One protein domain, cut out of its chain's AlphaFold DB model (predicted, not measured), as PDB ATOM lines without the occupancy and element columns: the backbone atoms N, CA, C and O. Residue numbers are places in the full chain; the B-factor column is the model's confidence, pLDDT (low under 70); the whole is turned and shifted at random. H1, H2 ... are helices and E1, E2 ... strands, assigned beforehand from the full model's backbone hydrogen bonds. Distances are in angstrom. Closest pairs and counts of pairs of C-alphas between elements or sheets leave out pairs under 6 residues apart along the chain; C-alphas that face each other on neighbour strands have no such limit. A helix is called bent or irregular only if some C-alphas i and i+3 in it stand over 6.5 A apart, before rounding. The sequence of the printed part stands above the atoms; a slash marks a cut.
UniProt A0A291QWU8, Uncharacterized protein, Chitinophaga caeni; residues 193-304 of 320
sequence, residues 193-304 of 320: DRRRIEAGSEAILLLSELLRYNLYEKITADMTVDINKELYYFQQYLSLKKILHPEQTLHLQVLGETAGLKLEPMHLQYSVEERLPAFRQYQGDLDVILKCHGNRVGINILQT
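What this domain is: This is residues 193 to 304 of the 320 residues of an uncharacterized protein of Chitinophaga caeni (UniProt A0A291QWU8). What does the model look like? A twisted sheet of three strands has H2 and H3 over one face and its other face bare; the long helix H1 folds against H2 on the side away from the sheet, so that H2 lies between H1 and the sheet. What is printed, and in which order? The printed part has 112 residues with three named helices and three named strands, in the order H1 H2 E1 H3 E2 E3; the mixed sheet has the order E1 E2 E3, and the class is mixed, helices and strands. How large is it? It is compact, with a radius of gyration of the C-alphas of 14.8 A, and spans 45 by 32 by 20 A.

Where its parts are: Where are the helices? H1, residues 193 to 216, runs 32.9 A from C-alpha 193 at (243.521, 190.235, 205.013), with a kink of 48 degrees near residue 200. H2, residues 227 to 244, measures 25.1 A, and H3, residues 267 to 279, 19.4 A; H3 is only just irregular, with C-alphas 274 and 277 6.9 A apart. Where are the strands? E1 is residues 248 to 256, 26.0 A; E2 is residues 284 to 293, 28.9 A; E3 is residues 296 to 303, 23.3 A, ending with C-alpha 303 at (227.775, 214.136, 219.876).

How they stand to each other: How does H1 stand? H1 and H2 touch as a helical hairpin, opposite ways at a shallow tilt of 25 degrees, the closest C-alphas being those of Ala 203 and Leu 240, 5.7 A apart. H1 is not on the sheet. What is on the sheet? H2 is on it at a height of 9.7 A, along the strands, at 6 degrees to E1 on the local plane; H3, on the same face, is over E2 at a height of 8.1 A, slantwise at 40 degrees on the local plane. With H3 on one face the sheet makes two layers, and E1, H3, E2 form a strand-helix-strand unit, two parallel neighbour strands with a helix between, its crossover left-handed. H2 and H3 touch, with the C-alphas of Phe 234 and Gln 269 closest at 6.1 A. How do the backbones pair? E1 and E2 are parallel, with N 251 and O 286 2.8 A apart; the hairpin E2 and E3 is antiparallel, with N 289 and O 300 2.8 A apart, both pairs within hydrogen-bond range. Every O i to N i+4 pair is within hydrogen-bond range in H2, but 16 of 20 in H1 and 5 of 9 in H3.

The domain as a whole: How far does it reach? The two C-alphas farthest apart, those of Asp 193 and Gly 294, are 48.3 A apart. Are there cuts or long links? The printed part has no cut, and no link is long. Where is confidence low? Residues 218 to 222 and residue 304 have pLDDT under 70; the mean of the printed part is 83.5.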
ATOM      1  N   ASP A 193     242.180 190.265 205.616       73.56
ATOM      2  CA  ASP A 193     243.521 190.235 205.013       73.56
ATOM      3  C   ASP A 193     244.048 191.612 204.573       73.56
ATOM      4  O   ASP A 193     245.260 191.841 204.615       73.56
ATOM      5  N   ARG A 194     243.173 192.547 204.170       74.56
ATOM      6  CA  ARG A 194     243.588 193.898 203.751       74.56
ATOM      7  C   ARG A 194     243.911 194.778 204.949       74.56
ATOM      8  O   ARG A 194     244.885 195.525 204.919       74.56
ATOM      9  N   ARG A 195     243.107 194.687 206.009       76.88
ATOM     10  CA  ARG A 195     243.279 195.499 207.223       76.88
ATOM     11  C   ARG A 195     244.349 194.935 208.149       76.88
ATOM     12  O   ARG A 195     244.983 195.706 208.865       76.88
ATOM     13  N   ARG A 196     244.602 193.625 208.106       77.19
ATOM     14  CA  ARG A 196     245.565 192.934 208.974       77.19
ATOM     15  C   ARG A 196     246.976 193.515 208.896       77.19
ATOM     16  O   ARG A 196     247.631 193.641 209.928       77.19
ATOM     17  N   ILE A 197     247.452 193.833 207.690       71.00
ATOM     18  CA  ILE A 197     248.855 194.213 207.454       71.00
ATOM     19  C   ILE A 197     249.152 195.624 207.973       71.00
ATOM     20  O   ILE A 197     250.173 195.819 208.627       71.00
ATOM     21  N   GLU A 198     248.260 196.584 207.732       76.62
ATOM     22  CA  GLU A 198     248.469 197.985 208.119       76.62
ATOM     23  C   GLU A 198     247.775 198.300 209.455       76.62
ATOM     24  O   GLU A 198     248.431 198.464 210.484       76.62
ATOM     25  N   ALA A 199     246.440 198.285 209.474       80.62
ATOM     26  CA  ALA A 199     245.640 198.652 210.643       80.62
ATOM     27  C   ALA A 199     245.748 197.641 211.803       80.62
ATOM     28  O   ALA A 199     245.757 198.021 212.974       80.62
ATOM     29  N   GLY A 200     245.852 196.346 211.495       80.62
ATOM     30  CA  GLY A 200     245.989 195.288 212.497       80.62
ATOM     31  C   GLY A 200     247.312 195.366 213.262       80.62
ATOM     32  O   GLY A 200     247.323 195.237 214.486       80.62
ATOM     33  N   SER A 201     248.422 195.624 212.562       84.00
ATOM     34  CA  SER A 201     249.743 195.766 213.187       84.00
ATOM     35  C   SER A 201     249.802 196.978 214.123       84.00
ATOM     36  O   SER A 201     250.252 196.854 215.266       84.00
ATOM     37  N   GLU A 202     249.272 198.121 213.681       88.00
ATOM     38  CA  GLU A 202     249.189 199.338 214.491       88.00
ATOM     39  C   GLU A 202     248.310 199.139 215.737       88.00
ATOM     40  O   GLU A 202     248.714 199.481 216.851       88.00
ATOM     41  N   ALA A 203     247.149 198.495 215.590       88.06
ATOM     42  CA  ALA A 203     246.261 198.214 216.714       88.06
ATOM     43  C   ALA A 203     246.886 197.259 217.749       88.06
ATOM     44  O   ALA A 203     246.714 197.463 218.953       88.06
ATOM     45  N   ILE A 204     247.662 196.257 217.315       87.50
ATOM     46  CA  ILE A 204     248.421 195.379 218.225       87.50
ATOM     47  C   ILE A 204     249.461 196.184 219.016       87.50
ATOM     48  O   ILE A 204     249.619 195.962 220.221       87.50
ATOM     49  N   LEU A 205     250.169 197.115 218.368       89.62
ATOM     50  CA  LEU A 205     251.164 197.962 219.033       89.62
ATOM     51  C   LEU A 205     250.518 198.861 220.091       89.62
ATOM     52  O   LEU A 205     250.974 198.860 221.236       89.62
ATOM     53  N   LEU A 206     249.426 199.550 219.745       90.38
ATOM     54  CA  LEU A 206     248.682 200.404 220.678       90.38
ATOM     55  C   LEU A 206     248.125 199.601 221.858       90.38
ATOM     56  O   LEU A 206     248.273 199.997 223.016       90.38
ATOM     57  N   LEU A 207     247.549 198.424 221.594       89.69
ATOM     58  CA  LEU A 207     247.057 197.536 222.643       89.69
ATOM     59  C   LEU A 207     248.193 197.047 223.556       89.69
ATOM     60  O   LEU A 207     248.024 197.010 224.773       89.69
ATOM     61  N   SER A 208     249.360 196.716 222.998       89.12
ATOM     62  CA  SER A 208     250.563 196.350 223.758       89.12
ATOM     63  C   SER A 208     251.074 197.502 224.633       89.12
ATOM     64  O   SER A 208     251.521 197.285 225.763       89.12
ATOM     65  N   GLU A 209     250.974 198.743 224.157       89.62
ATOM     66  CA  GLU A 209     251.343 199.933 224.924       89.62
ATOM     67  C   GLU A 209     250.373 200.178 226.094       89.62
ATOM     68  O   GLU A 209     250.817 200.388 227.227       89.62
ATOM     69  N   LEU A 210     249.063 200.034 225.865       89.06
ATOM     70  CA  LEU A 210     248.033 200.101 226.912       89.06
ATOM     71  C   LEU A 210     248.153 198.952 227.926       89.06
ATOM     72  O   LEU A 210     248.001 199.163 229.130       89.06
ATOM     73  N   LEU A 211     248.475 197.741 227.461       84.62
ATOM     74  CA  LEU A 211     248.779 196.576 228.297       84.62
ATOM     75  C   LEU A 211     249.952 196.863 229.227       84.62
ATOM     76  O   LEU A 211     249.873 196.642 230.437       84.62
ATOM     77  N   ARG A 212     251.040 197.382 228.660       85.50
ATOM     78  CA  ARG A 212     252.233 197.766 229.408       85.50
ATOM     79  C   ARG A 212     251.885 198.811 230.455       85.50
ATOM     80  O   ARG A 212     252.228 198.638 231.617       85.50
ATOM     81  N   TYR A 213     251.147 199.843 230.071       87.50
ATOM     82  CA  TYR A 213     250.711 200.873 230.998       87.50
ATOM     83  C   TYR A 213     249.896 200.303 232.167       87.50
ATOM     84  O   TYR A 213     250.220 200.550 233.331       87.50
ATOM     85  N   ASN A 214     248.917 199.443 231.868       81.62
ATOM     86  CA  ASN A 214     248.111 198.760 232.875       81.62
ATOM     87  C   ASN A 214     248.961 197.911 233.835       81.62
ATOM     88  O   ASN A 214     248.645 197.837 235.018       81.62
ATOM     89  N   LEU A 215     250.006 197.242 233.337       76.94
ATOM     90  CA  LEU A 215     250.842 196.328 234.119       76.94
ATOM     91  C   LEU A 215     251.919 197.040 234.944       76.94
ATOM     92  O   LEU A 215     252.125 196.673 236.097       76.94
ATOM     93  N   TYR A 216     252.592 198.048 234.392       76.00
ATOM     94  CA  TYR A 216     253.675 198.746 235.090       76.00
ATOM     95  C   TYR A 216     253.145 199.670 236.189       76.00
ATOM     96  O   TYR A 216     253.671 199.665 237.298       76.00
ATOM     97  N   GLU A 217     252.035 200.371 235.948       73.00
ATOM     98  CA  GLU A 217     251.426 201.241 236.965       73.00
ATOM     99  C   GLU A 217     250.614 200.491 238.030       73.00
ATOM    100  O   GLU A 217     250.065 201.086 238.963       73.00
ATOM    101  N   LYS A 218     250.525 199.160 237.928       63.81
ATOM    102  CA  LYS A 218     250.067 198.304 239.033       63.81
ATOM    103  C   LYS A 218     251.133 198.129 240.118       63.81
ATOM    104  O   LYS A 218     250.783 197.707 241.216       63.81
ATOM    105  N   ILE A 219     252.400 198.426 239.817       57.81
ATOM    106  CA  ILE A 219     253.551 198.162 240.694       57.81
ATOM    107  C   ILE A 219     253.940 199.415 241.510       57.81
ATOM    108  O   ILE A 219     254.643 199.309 242.512       57.81
ATOM    109  N   THR A 220     253.448 200.600 241.133       59.94
ATOM    110  CA  THR A 220     253.780 201.878 241.783       59.94
ATOM    111  C   THR A 220     253.082 202.033 243.144       59.94
ATOM    112  O   THR A 220     251.862 201.881 243.248       59.94
ATOM    113  N   ALA A 221     253.852 202.366 244.189       56.88
ATOM    114  CA  ALA A 221     253.404 202.423 245.587       56.88
ATOM    115  C   ALA A 221     252.265 203.430 245.849       56.88
ATOM    116  O   ALA A 221     251.393 203.164 246.673       56.88
ATOM    117  N   ASP A 222     252.233 204.532 245.096       64.69
ATOM    118  CA  ASP A 222     251.294 205.642 245.300       64.69
ATOM    119  C   ASP A 222     249.950 205.456 244.578       64.69
ATOM    120  O   ASP A 222     249.085 206.326 244.668       64.69
ATOM    121  N   MET A 223     249.779 204.354 243.830       71.94
ATOM    122  CA  MET A 223     248.560 203.980 243.084       71.94
ATOM    123  C   MET A 223     247.955 205.088 242.197       71.94
ATOM    124  O   MET A 223     246.810 204.980 241.761       71.94
ATOM    125  N   THR A 224     248.730 206.126 241.901       80.44
ATOM    126  CA  THR A 224     248.310 207.324 241.181       80.44
ATOM    127  C   THR A 224     249.384 207.737 240.186       80.44
ATOM    128  O   THR A 224     250.575 207.495 240.388       80.44
ATOM    129  N   VAL A 225     248.954 208.360 239.097       85.69
ATOM    130  CA  VAL A 225     249.787 208.835 237.991       85.69
ATOM    131  C   VAL A 225     249.501 210.299 237.721       85.69
ATOM    132  O   VAL A 225     248.387 210.770 237.934       85.69
ATOM    133  N   ASP A 226     250.505 211.009 237.221       88.06
ATOM    134  CA  ASP A 226     250.326 212.362 236.699       88.06
ATOM    135  C   ASP A 226     249.307 212.352 235.548       88.06
ATOM    136  O   ASP A 226     249.371 211.493 234.659       88.06
ATOM    137  N   ILE A 227     248.380 213.310 235.557       88.25
ATOM    138  CA  ILE A 227     247.347 213.431 234.526       88.25
ATOM    139  C   ILE A 227     247.935 213.543 233.117       88.25
ATOM    140  O   ILE A 227     247.330 213.051 232.175       88.25
ATOM    141  N   ASN A 228     249.125 214.124 232.944       88.44
ATOM    142  CA  ASN A 228     249.758 214.241 231.631       88.44
ATOM    143  C   ASN A 228     250.141 212.866 231.074       88.44
ATOM    144  O   ASN A 228     249.979 212.599 229.883       88.44
ATOM    145  N   LYS A 229     250.600 211.965 231.951       88.81
ATOM    146  CA  LYS A 229     250.891 210.578 231.584       88.81
ATOM    147  C   LYS A 229     249.604 209.830 231.247       88.81
ATOM    148  O   LYS A 229     249.557 209.128 230.243       88.81
ATOM    149  N   GLU A 230     248.561 210.006 232.054       90.12
ATOM    150  CA  GLU A 230     247.240 209.421 231.795       90.12
ATOM    151  C   GLU A 230     246.653 209.920 230.458       90.12
ATOM    152  O   GLU A 230     246.175 209.113 229.664       90.12
ATOM    153  N   LEU A 231     246.763 211.218 230.152       90.31
ATOM    154  CA  LEU A 231     246.314 211.818 228.889       90.31
ATOM    155  C   LEU A 231     247.052 211.247 227.675       90.31
ATOM    156  O   LEU A 231     246.411 210.972 226.662       90.31
ATOM    157  N   TYR A 232     248.366 211.022 227.776       92.06
ATOM    158  CA  TYR A 232     249.140 210.370 226.715       92.06
ATOM    159  C   TYR A 232     248.580 208.977 226.395       92.06
ATOM    160  O   TYR A 232     248.236 208.686 225.250       92.06
ATOM    161  N   TYR A 233     248.398 208.124 227.407       91.69
ATOM    162  CA  TYR A 233     247.840 206.786 227.181       91.69
ATOM    163  C   TYR A 233     246.362 206.815 226.796       91.69
ATOM    164  O   TYR A 233     245.877 205.906 226.122       91.69
ATOM    165  N   PHE A 234     245.624 207.846 227.202       91.81
ATOM    166  CA  PHE A 234     244.252 208.039 226.766       91.81
ATOM    167  C   PHE A 234     244.183 208.387 225.275       91.81
ATOM    168  O   PHE A 234     243.355 207.823 224.567       91.81
ATOM    169  N   GLN A 235     245.101 209.209 224.759       92.06
ATOM    170  CA  GLN A 235     245.217 209.459 223.318       92.06
ATOM    171  C   GLN A 235     245.522 208.175 222.539       92.06
ATOM    172  O   GLN A 235     244.867 207.918 221.531       92.06
ATOM    173  N   GLN A 236     246.422 207.322 223.039       92.62
ATOM    174  CA  GLN A 236     246.689 206.021 222.409       92.62
ATOM    175  C   GLN A 236     245.452 205.115 222.381       92.62
ATOM    176  O   GLN A 236     245.201 204.419 221.397       92.62
ATOM    177  N   TYR A 237     244.633 205.162 223.432       92.81
ATOM    178  CA  TYR A 237     243.343 204.476 223.461       92.81
ATOM    179  C   TYR A 237     242.353 205.025 222.420       92.81
ATOM    180  O   TYR A 237     241.694 204.236 221.743       92.81
ATOM    181  N   LEU A 238     242.271 206.345 222.230       91.25
ATOM    182  CA  LEU A 238     241.410 206.932 221.196       91.25
ATOM    183  C   LEU A 238     241.862 206.543 219.782       91.25
ATOM    184  O   LEU A 238     241.024 206.192 218.949       91.25
ATOM    185  N   SER A 239     243.174 206.531 219.530       91.75
ATOM    186  CA  SER A 239     243.750 206.038 218.273       91.75
ATOM    187  C   SER A 239     243.382 204.573 218.024       91.75
ATOM    188  O   SER A 239     242.940 204.227 216.929       91.75
ATOM    189  N   LEU A 240     243.469 203.724 219.055       90.56
ATOM    190  CA  LEU A 240     243.056 202.323 218.967       90.56
ATOM    191  C   LEU A 240     241.565 202.204 218.618       90.56
ATOM    192  O   LEU A 240     241.211 201.463 217.703       90.56
ATOM    193  N   LYS A 241     240.689 202.962 219.290       89.62
ATOM    194  CA  LYS A 241     239.243 202.936 219.011       89.62
ATOM    195  C   LYS A 241     238.906 203.384 217.597       89.62
ATOM    196  O   LYS A 241     238.049 202.764 216.977       89.62
ATOM    197  N   LYS A 242     239.616 204.373 217.053       89.50
ATOM    198  CA  LYS A 242     239.457 204.793 215.655       89.50
ATOM    199  C   LYS A 242     239.770 203.661 214.669       89.50
ATOM    200  O   LYS A 242     239.091 203.525 213.656       89.50
ATOM    201  N   ILE A 243     240.774 202.834 214.966       86.44
ATOM    202  CA  ILE A 243     241.119 201.673 214.133       86.44
ATOM    203  C   ILE A 243     240.055 200.573 214.257       86.44
ATOM    204  O   ILE A 243     239.641 199.999 213.248       86.44
ATOM    205  N   LEU A 244     239.606 200.276 215.479       85.50
ATOM    206  CA  LEU A 244     238.616 199.226 215.744       85.50
ATOM    207  C   LEU A 244     237.217 199.592 215.211       85.50
ATOM    208  O   LEU A 244     236.526 198.739 214.655       85.50
ATOM    209  N   HIS A 245     236.829 200.866 215.315       86.56
ATOM    210  CA  HIS A 245     235.511 201.389 214.952       86.56
ATOM    211  C   HIS A 245     235.621 202.643 214.066       86.56
ATOM    212  O   HIS A 245     235.389 203.753 214.536       86.56
ATOM    213  N   PRO A 246     235.922 202.498 212.764       82.94
ATOM    214  CA  PRO A 246     236.070 203.645 211.861       82.94
ATOM    215  C   PRO A 246     234.774 204.455 211.668       82.94
ATOM    216  O   PRO A 246     234.835 205.628 211.322       82.94
ATOM    217  N   GLU A 247     233.613 203.845 211.923       83.62
ATOM    218  CA  GLU A 247     232.286 204.478 211.831       83.62
ATOM    219  C   GLU A 247     231.981 205.428 213.011       83.62
ATOM    220  O   GLU A 247     230.977 206.142 212.996       83.62
ATOM    221  N   GLN A 248     232.803 205.405 214.066       85.19
ATOM    222  CA  GLN A 248     232.617 206.199 215.280       85.19
ATOM    223  C   GLN A 248     233.966 206.745 215.760       85.19
ATOM    224  O   GLN A 248     234.734 206.051 216.428       85.19
ATOM    225  N   THR A 249     234.252 208.007 215.439       85.88
ATOM    226  CA  THR A 249     235.519 208.648 215.817       85.88
ATOM    227  C   THR A 249     235.360 209.405 217.128       85.88
ATOM    228  O   THR A 249     234.383 210.115 217.334       85.88
ATOM    229  N   LEU A 250     236.331 209.265 218.031       87.25
ATOM    230  CA  LEU A 250     236.366 209.978 219.306       87.25
ATOM    231  C   LEU A 250     237.412 211.101 219.252       87.25
ATOM    232  O   LEU A 250     238.583 210.844 218.967       87.25
ATOM    233  N   HIS A 251     237.009 212.324 219.583       88.38
ATOM    234  CA  HIS A 251     237.873 213.501 219.661       88.38
ATOM    235  C   HIS A 251     238.051 213.942 221.111       88.38
ATOM    236  O   HIS A 251     237.097 213.976 221.878       88.38
ATOM    237  N   LEU A 252     239.279 214.275 221.509       89.62
ATOM    238  CA  LEU A 252     239.570 214.723 222.869       89.62
ATOM    239  C   LEU A 252     239.615 216.246 222.953       89.62
ATOM    240  O   LEU A 252     240.392 216.880 222.242       89.62
ATOM    241  N   GLN A 253     238.872 216.811 223.902       88.50
ATOM    242  CA  GLN A 253     238.952 218.222 224.272       88.50
ATOM    243  C   GLN A 253     239.261 218.346 225.767       88.50
ATOM    244  O   GLN A 253     238.516 217.847 226.609       88.50
ATOM    245  N   VAL A 254     240.363 219.016 226.112       86.38
ATOM    246  CA  VAL A 254     240.769 219.245 227.508       86.38
ATOM    247  C   VAL A 254     240.496 220.699 227.879       86.38
ATOM    248  O   VAL A 254     241.012 221.613 227.241       86.38
ATOM    249  N   LEU A 255     239.683 220.911 228.912       86.00
ATOM    250  CA  LEU A 255     239.305 222.218 229.442       86.00
ATOM    251  C   LEU A 255     239.817 222.362 230.881       86.00
ATOM    252  O   LEU A 255     239.434 221.580 231.752       86.00
ATOM    253  N   GLY A 256     240.624 223.391 231.145       82.44
ATOM    254  CA  GLY A 256     241.152 223.712 232.479       82.44
ATOM    255  C   GLY A 256     242.649 223.439 232.640       82.44
ATOM    256  O   GLY A 256     243.341 223.109 231.680       82.44
ATOM    257  N   GLU A 257     243.151 223.615 233.863       81.12
ATOM    258  CA  GLU A 257     244.567 223.427 234.197       81.12
ATOM    259  C   GLU A 257     244.839 221.984 234.638       81.12
ATOM    260  O   GLU A 257     244.129 221.429 235.477       81.12
ATOM    261  N   THR A 258     245.872 221.371 234.057       79.75
ATOM    262  CA  THR A 258     246.275 219.981 234.322       79.75
ATOM    263  C   THR A 258     247.442 219.869 235.309       79.75
ATOM    264  O   THR A 258     247.834 218.767 235.689       79.75
ATOM    265  N   ALA A 259     248.025 220.991 235.739       76.75
ATOM    266  CA  ALA A 259     249.232 221.001 236.558       76.75
ATOM    267  C   ALA A 259     248.994 220.387 237.952       76.75
ATOM    268  O   ALA A 259     248.124 220.818 238.704       76.75
ATOM    269  N   GLY A 260     249.799 219.380 238.309       76.06
ATOM    270  CA  GLY A 260     249.802 218.760 239.642       76.06
ATOM    271  C   GLY A 260     248.670 217.762 239.915       76.06
ATOM    272  O   GLY A 260     248.617 217.198 241.008       76.06
ATOM    273  N   LEU A 261     247.794 217.507 238.941       84.00
ATOM    274  CA  LEU A 261     246.713 216.535 239.069       84.00
ATOM    275  C   LEU A 261     247.235 215.101 239.007       84.00
ATOM    276  O   LEU A 261     248.002 214.732 238.113       84.00
ATOM    277  N   LYS A 262     246.751 214.275 239.936       84.81
ATOM    278  CA  LYS A 262     247.019 212.841 239.964       84.81
ATOM    279  C   LYS A 262     245.725 212.047 239.859       84.81
ATOM    280  O   LYS A 262     244.758 212.344 240.553       84.81
ATOM    281  N   LEU A 263     245.724 211.026 239.010       84.19
ATOM    282  CA  LEU A 263     244.582 210.143 238.770       84.19
ATOM    283  C   LEU A 263     244.964 208.682 238.980       84.19
ATOM    284  O   LEU A 263     246.144 208.331 238.983       84.19
ATOM    285  N   GLU A 264     243.965 207.817 239.139       83.62
ATOM    286  CA  GLU A 264     244.194 206.378 239.023       83.62
ATOM    287  C   GLU A 264     244.585 206.043 237.568       83.62
ATOM    288  O   GLU A 264     243.972 206.570 236.637       83.62
ATOM    289  N   PRO A 265     245.575 205.164 237.340       85.75
ATOM    290  CA  PRO A 265     245.925 204.720 235.996       85.75
ATOM    291  C   PRO A 265     244.733 204.088 235.281       85.75
ATOM    292  O   PRO A 265     244.056 203.223 235.845       85.75
ATOM    293  N   MET A 266     244.545 204.443 234.015       86.38
ATOM    294  CA  MET A 266     243.448 203.988 233.158       86.38
ATOM    295  C   MET A 266     242.047 204.471 233.551       86.38
ATOM    296  O   MET A 266     241.040 203.962 233.043       86.38
ATOM    297  N   HIS A 267     241.955 205.436 234.460       86.75
ATOM    298  CA  HIS A 267     240.685 205.998 234.887       86.75
ATOM    299  C   HIS A 267     239.905 206.609 233.717       86.75
ATOM    300  O   HIS A 267     238.685 206.418 233.636       86.75
ATOM    301  N   LEU A 268     240.583 207.299 232.791       89.31
ATOM    302  CA  LEU A 268     239.931 207.943 231.646       89.31
ATOM    303  C   LEU A 268     239.370 206.901 230.668       89.31
ATOM    304  O   LEU A 268     238.205 206.980 230.275       89.31
ATOM    305  N   GLN A 269     240.167 205.885 230.335       91.06
ATOM    306  CA  GLN A 269     239.801 204.793 229.429       91.06
ATOM    307  C   GLN A 269     238.590 204.035 229.976       91.06
ATOM    308  O   GLN A 269     237.601 203.854 229.269       91.06
ATOM    309  N   TYR A 270     238.622 203.644 231.255       88.00
ATOM    310  CA  TYR A 270     237.497 202.952 231.888       88.00
ATOM    311  C   TYR A 270     236.235 203.805 231.939       88.00
ATOM    312  O   TYR A 270     235.143 203.301 231.693       88.00
ATOM    313  N   SER A 271     236.379 205.090 232.251       87.19
ATOM    314  CA  SER A 271     235.243 206.000 232.334       87.19
ATOM    315  C   SER A 271     234.563 206.201 230.984       87.19
ATOM    316  O   SER A 271     233.335 206.310 230.935       87.19
ATOM    317  N   VAL A 272     235.333 206.248 229.896       88.56
ATOM    318  CA  VAL A 272     234.772 206.311 228.544       88.56
ATOM    319  C   VAL A 272     234.120 204.986 228.173       88.56
ATOM    320  O   VAL A 272     232.969 205.002 227.751       88.56
ATOM    321  N   GLU A 273     234.777 203.850 228.411       88.06
ATOM    322  CA  GLU A 273     234.211 202.528 228.102       88.06
ATOM    323  C   GLU A 273     232.903 202.223 228.831       88.06
ATOM    324  O   GLU A 273     232.006 201.594 228.280       88.06
ATOM    325  N   GLU A 274     232.750 202.683 230.071       86.25
ATOM    326  CA  GLU A 274     231.498 202.504 230.813       86.25
ATOM    327  C   GLU A 274     230.335 203.304 230.199       86.25
ATOM    328  O   GLU A 274     229.173 202.929 230.360       86.25
ATOM    329  N   ARG A 275     230.631 204.395 229.480       85.50
ATOM    330  CA  ARG A 275     229.635 205.313 228.901       85.50
ATOM    331  C   ARG A 275     229.388 205.070 227.411       85.50
ATOM    332  O   ARG A 275     228.280 205.315 226.936       85.50
ATOM    333  N   LEU A 276     230.379 204.553 226.690       85.69
ATOM    334  CA  LEU A 276     230.326 204.312 225.247       85.69
ATOM    335  C   LEU A 276     229.159 203.406 224.796       85.69
ATOM    336  O   LEU A 276     228.584 203.681 223.742       85.69
ATOM    337  N   PRO A 277     228.700 202.396 225.575       86.19
ATOM    338  CA  PRO A 277     227.534 201.591 225.219       86.19
ATOM    339  C   PRO A 277     226.261 202.394 224.920       86.19
ATOM    340  O   PRO A 277     225.452 201.945 224.108       86.19
ATOM    341  N   ALA A 278     226.094 203.581 225.519       84.06
ATOM    342  CA  ALA A 278     224.955 204.466 225.257       84.06
ATOM    343  C   ALA A 278     224.950 205.045 223.828       84.06
ATOM    344  O   ALA A 278     223.901 205.451 223.336       84.06
ATOM    345  N   PHE A 279     226.100 205.042 223.149       83.31
ATOM    346  CA  PHE A 279     226.294 205.606 221.815       83.31
ATOM    347  C   PHE A 279     226.487 204.533 220.733       83.31
ATOM    348  O   PHE A 279     226.841 204.863 219.608       83.31
ATOM    349  N   ARG A 280     226.228 203.247 221.019       78.75
ATOM    350  CA  ARG A 280     226.455 202.138 220.060       78.75
ATOM    351  C   ARG A 280     225.749 202.288 218.712       78.75
ATOM    352  O   ARG A 280     226.221 201.741 217.726       78.75
ATOM    353  N   GLN A 281     224.601 202.962 218.682       80.31
ATOM    354  CA  GLN A 281     223.816 203.173 217.459       80.31
ATOM    355  C   GLN A 281     224.217 204.447 216.702       80.31
ATOM    356  O   GLN A 281     223.737 204.669 215.595       80.31
ATOM    357  N   TYR A 282     225.061 205.293 217.299       81.88
ATOM    358  CA  TYR A 282     225.497 206.542 216.695       81.88
ATOM    359  C   TYR A 282     226.735 206.307 215.826       81.88
ATOM    360  O   TYR A 282     227.771 205.863 216.321       81.88
ATOM    361  N   GLN A 283     226.614 206.635 214.543       81.00
ATOM    362  CA  GLN A 283     227.717 206.679 213.587       81.00
ATOM    363  C   GLN A 283     228.071 208.148 213.347       81.00
ATOM    364  O   GLN A 283     227.184 208.953 213.054       81.00
ATOM    365  N   GLY A 284     229.341 208.501 213.524       83.56
ATOM    366  CA  GLY A 284     229.821 209.880 213.470       83.56
ATOM    367  C   GLY A 284     230.795 210.232 214.592       83.56
ATOM    368  O   GLY A 284     231.253 209.372 215.349       83.56
ATOM    369  N   ASP A 285     231.101 211.521 214.690       86.25
ATOM    370  CA  ASP A 285     232.136 212.038 215.578       86.25
ATOM    371  C   ASP A 285     231.581 212.308 216.986       86.25
ATOM    372  O   ASP A 285     230.554 212.968 217.172       86.25
ATOM    373  N   LEU A 286     232.281 211.831 218.009       87.75
ATOM    374  CA  LEU A 286     231.966 212.027 219.421       87.75
ATOM    375  C   LEU A 286     233.074 212.843 220.094       87.75
ATOM    376  O   LEU A 286     234.242 212.464 220.056       87.75
ATOM    377  N   ASP A 287     232.704 213.919 220.780       87.38
ATOM    378  CA  ASP A 287     233.619 214.740 221.568       87.38
ATOM    379  C   ASP A 287     233.682 214.236 223.016       87.38
ATOM    380  O   ASP A 287     232.693 214.251 223.755       87.38
ATOM    381  N   VAL A 288     234.870 213.826 223.458       88.38
ATOM    382  CA  VAL A 288     235.196 213.542 224.856       88.38
ATOM    383  C   VAL A 288     235.767 214.802 225.495       88.38
ATOM    384  O   VAL A 288     236.927 215.162 225.288       88.38
ATOM    385  N   ILE A 289     234.947 215.464 226.309       87.88
ATOM    386  CA  ILE A 289     235.308 216.689 227.017       87.88
ATOM    387  C   ILE A 289     235.778 216.345 228.428       87.88
ATOM    388  O   ILE A 289     234.995 215.901 229.275       87.88
ATOM    389  N   LEU A 290     237.052 216.622 228.694       87.06
ATOM    390  CA  LEU A 290     237.663 216.547 230.014       87.06
ATOM    391  C   LEU A 290     237.645 217.929 230.664       87.06
ATOM    392  O   LEU A 290     238.307 218.847 230.191       87.06
ATOM    393  N   LYS A 291     236.899 218.082 231.759       85.69
ATOM    394  CA  LYS A 291     236.880 219.305 232.573       85.69
ATOM    395  C   LYS A 291     237.752 219.097 233.811       85.69
ATOM    396  O   LYS A 291     237.402 218.295 234.675       85.69
ATOM    397  N   CYS A 292     238.857 219.828 233.901       83.12
ATOM    398  CA  CYS A 292     239.777 219.815 235.037       83.12
ATOM    399  C   CYS A 292     239.537 221.062 235.899       83.12
ATOM    400  O   CYS A 292     239.666 222.188 235.418       83.12
ATOM    401  N   HIS A 293     239.161 220.878 237.168       78.94
ATOM    402  CA  HIS A 293     238.975 221.988 238.104       78.94
ATOM    403  C   HIS A 293     239.480 221.618 239.503       78.94
ATOM    404  O   HIS A 293     238.942 220.719 240.155       78.94
ATOM    405  N   GLY A 294     240.509 222.323 239.981       75.56
ATOM    406  CA  GLY A 294     241.152 222.016 241.259       75.56
ATOM    407  C   GLY A 294     241.744 220.606 241.249       75.56
ATOM    408  O   GLY A 294     242.519 220.292 240.360       75.56
ATOM    409  N   ASN A 295     241.348 219.757 242.205       71.94
ATOM    410  CA  ASN A 295     241.768 218.349 242.286       71.94
ATOM    411  C   ASN A 295     240.732 217.360 241.705       71.94
ATOM    412  O   ASN A 295     240.675 216.202 242.114       71.94
ATOM    413  N   ARG A 296     239.829 217.826 240.832       77.44
ATOM    414  CA  ARG A 296     238.736 217.016 240.276       77.44
ATOM    415  C   ARG A 296     238.774 217.011 238.754       77.44
ATOM    416  O   ARG A 296     239.003 218.045 238.125       77.44
ATOM    417  N   VAL A 297     238.481 215.845 238.185       80.94
ATOM    418  CA  VAL A 297     238.386 215.626 236.739       80.94
ATOM    419  C   VAL A 297     236.995 215.091 236.420       80.94
ATOM    420  O   VAL A 297     236.576 214.065 236.950       80.94
ATOM    421  N   GLY A 298     236.263 215.818 235.580       82.25
ATOM    422  CA  GLY A 298     234.972 215.400 235.038       82.25
ATOM    423  C   GLY A 298     235.104 214.998 233.573       82.25
ATOM    424  O   GLY A 298     235.819 215.654 232.819       82.25
ATOM    425  N   ILE A 299     234.388 213.948 233.165       84.75
ATOM    426  CA  ILE A 299     234.379 213.445 231.785       84.75
ATOM    427  C   ILE A 299     232.955 213.478 231.251       84.75
ATOM    428  O   ILE A 299     232.061 212.874 231.847       84.75
ATOM    429  N   ASN A 300     232.766 214.136 230.110       84.62
ATOM    430  CA  ASN A 300     231.517 214.119 229.359       84.62
ATOM    431  C   ASN A 300     231.775 213.643 227.930       84.62
ATOM    432  O   ASN A 300     232.810 213.960 227.354       84.62
ATOM    433  N   ILE A 301     230.823 212.899 227.369       81.75
ATOM    434  CA  ILE A 301     230.835 212.479 225.965       81.75
ATOM    435  C   ILE A 301     229.643 213.151 225.295       81.75
ATOM    436  O   ILE A 301     228.511 212.983 225.756       81.75
ATOM    437  N   LEU A 302     229.902 213.925 224.250       83.75
ATOM    438  CA  LEU A 302     228.895 214.646 223.481       83.75
ATOM    439  C   LEU A 302     228.948 214.214 222.016       83.75
ATOM    440  O   LEU A 302     229.992 213.815 221.511       83.75
ATOM    441  N   GLN A 303     227.812 214.296 221.328       80.62
ATOM    442  CA  GLN A 303     227.775 214.136 219.876       80.62
ATOM    443  C   GLN A 303     228.291 215.414 219.221       80.62
ATOM    444  O   GLN A 303     227.855 216.510 219.585       80.62
ATOM    445  N   THR A 304     229.181 215.275 218.244       69.25
ATOM    446  CA  THR A 304     229.680 216.414 217.475       69.25
ATOM    447  C   THR A 304     228.580 216.836 216.505       69.25
ATOM    448  O   THR A 304     228.325 216.172 215.501       69.25
TER     449      THR A 304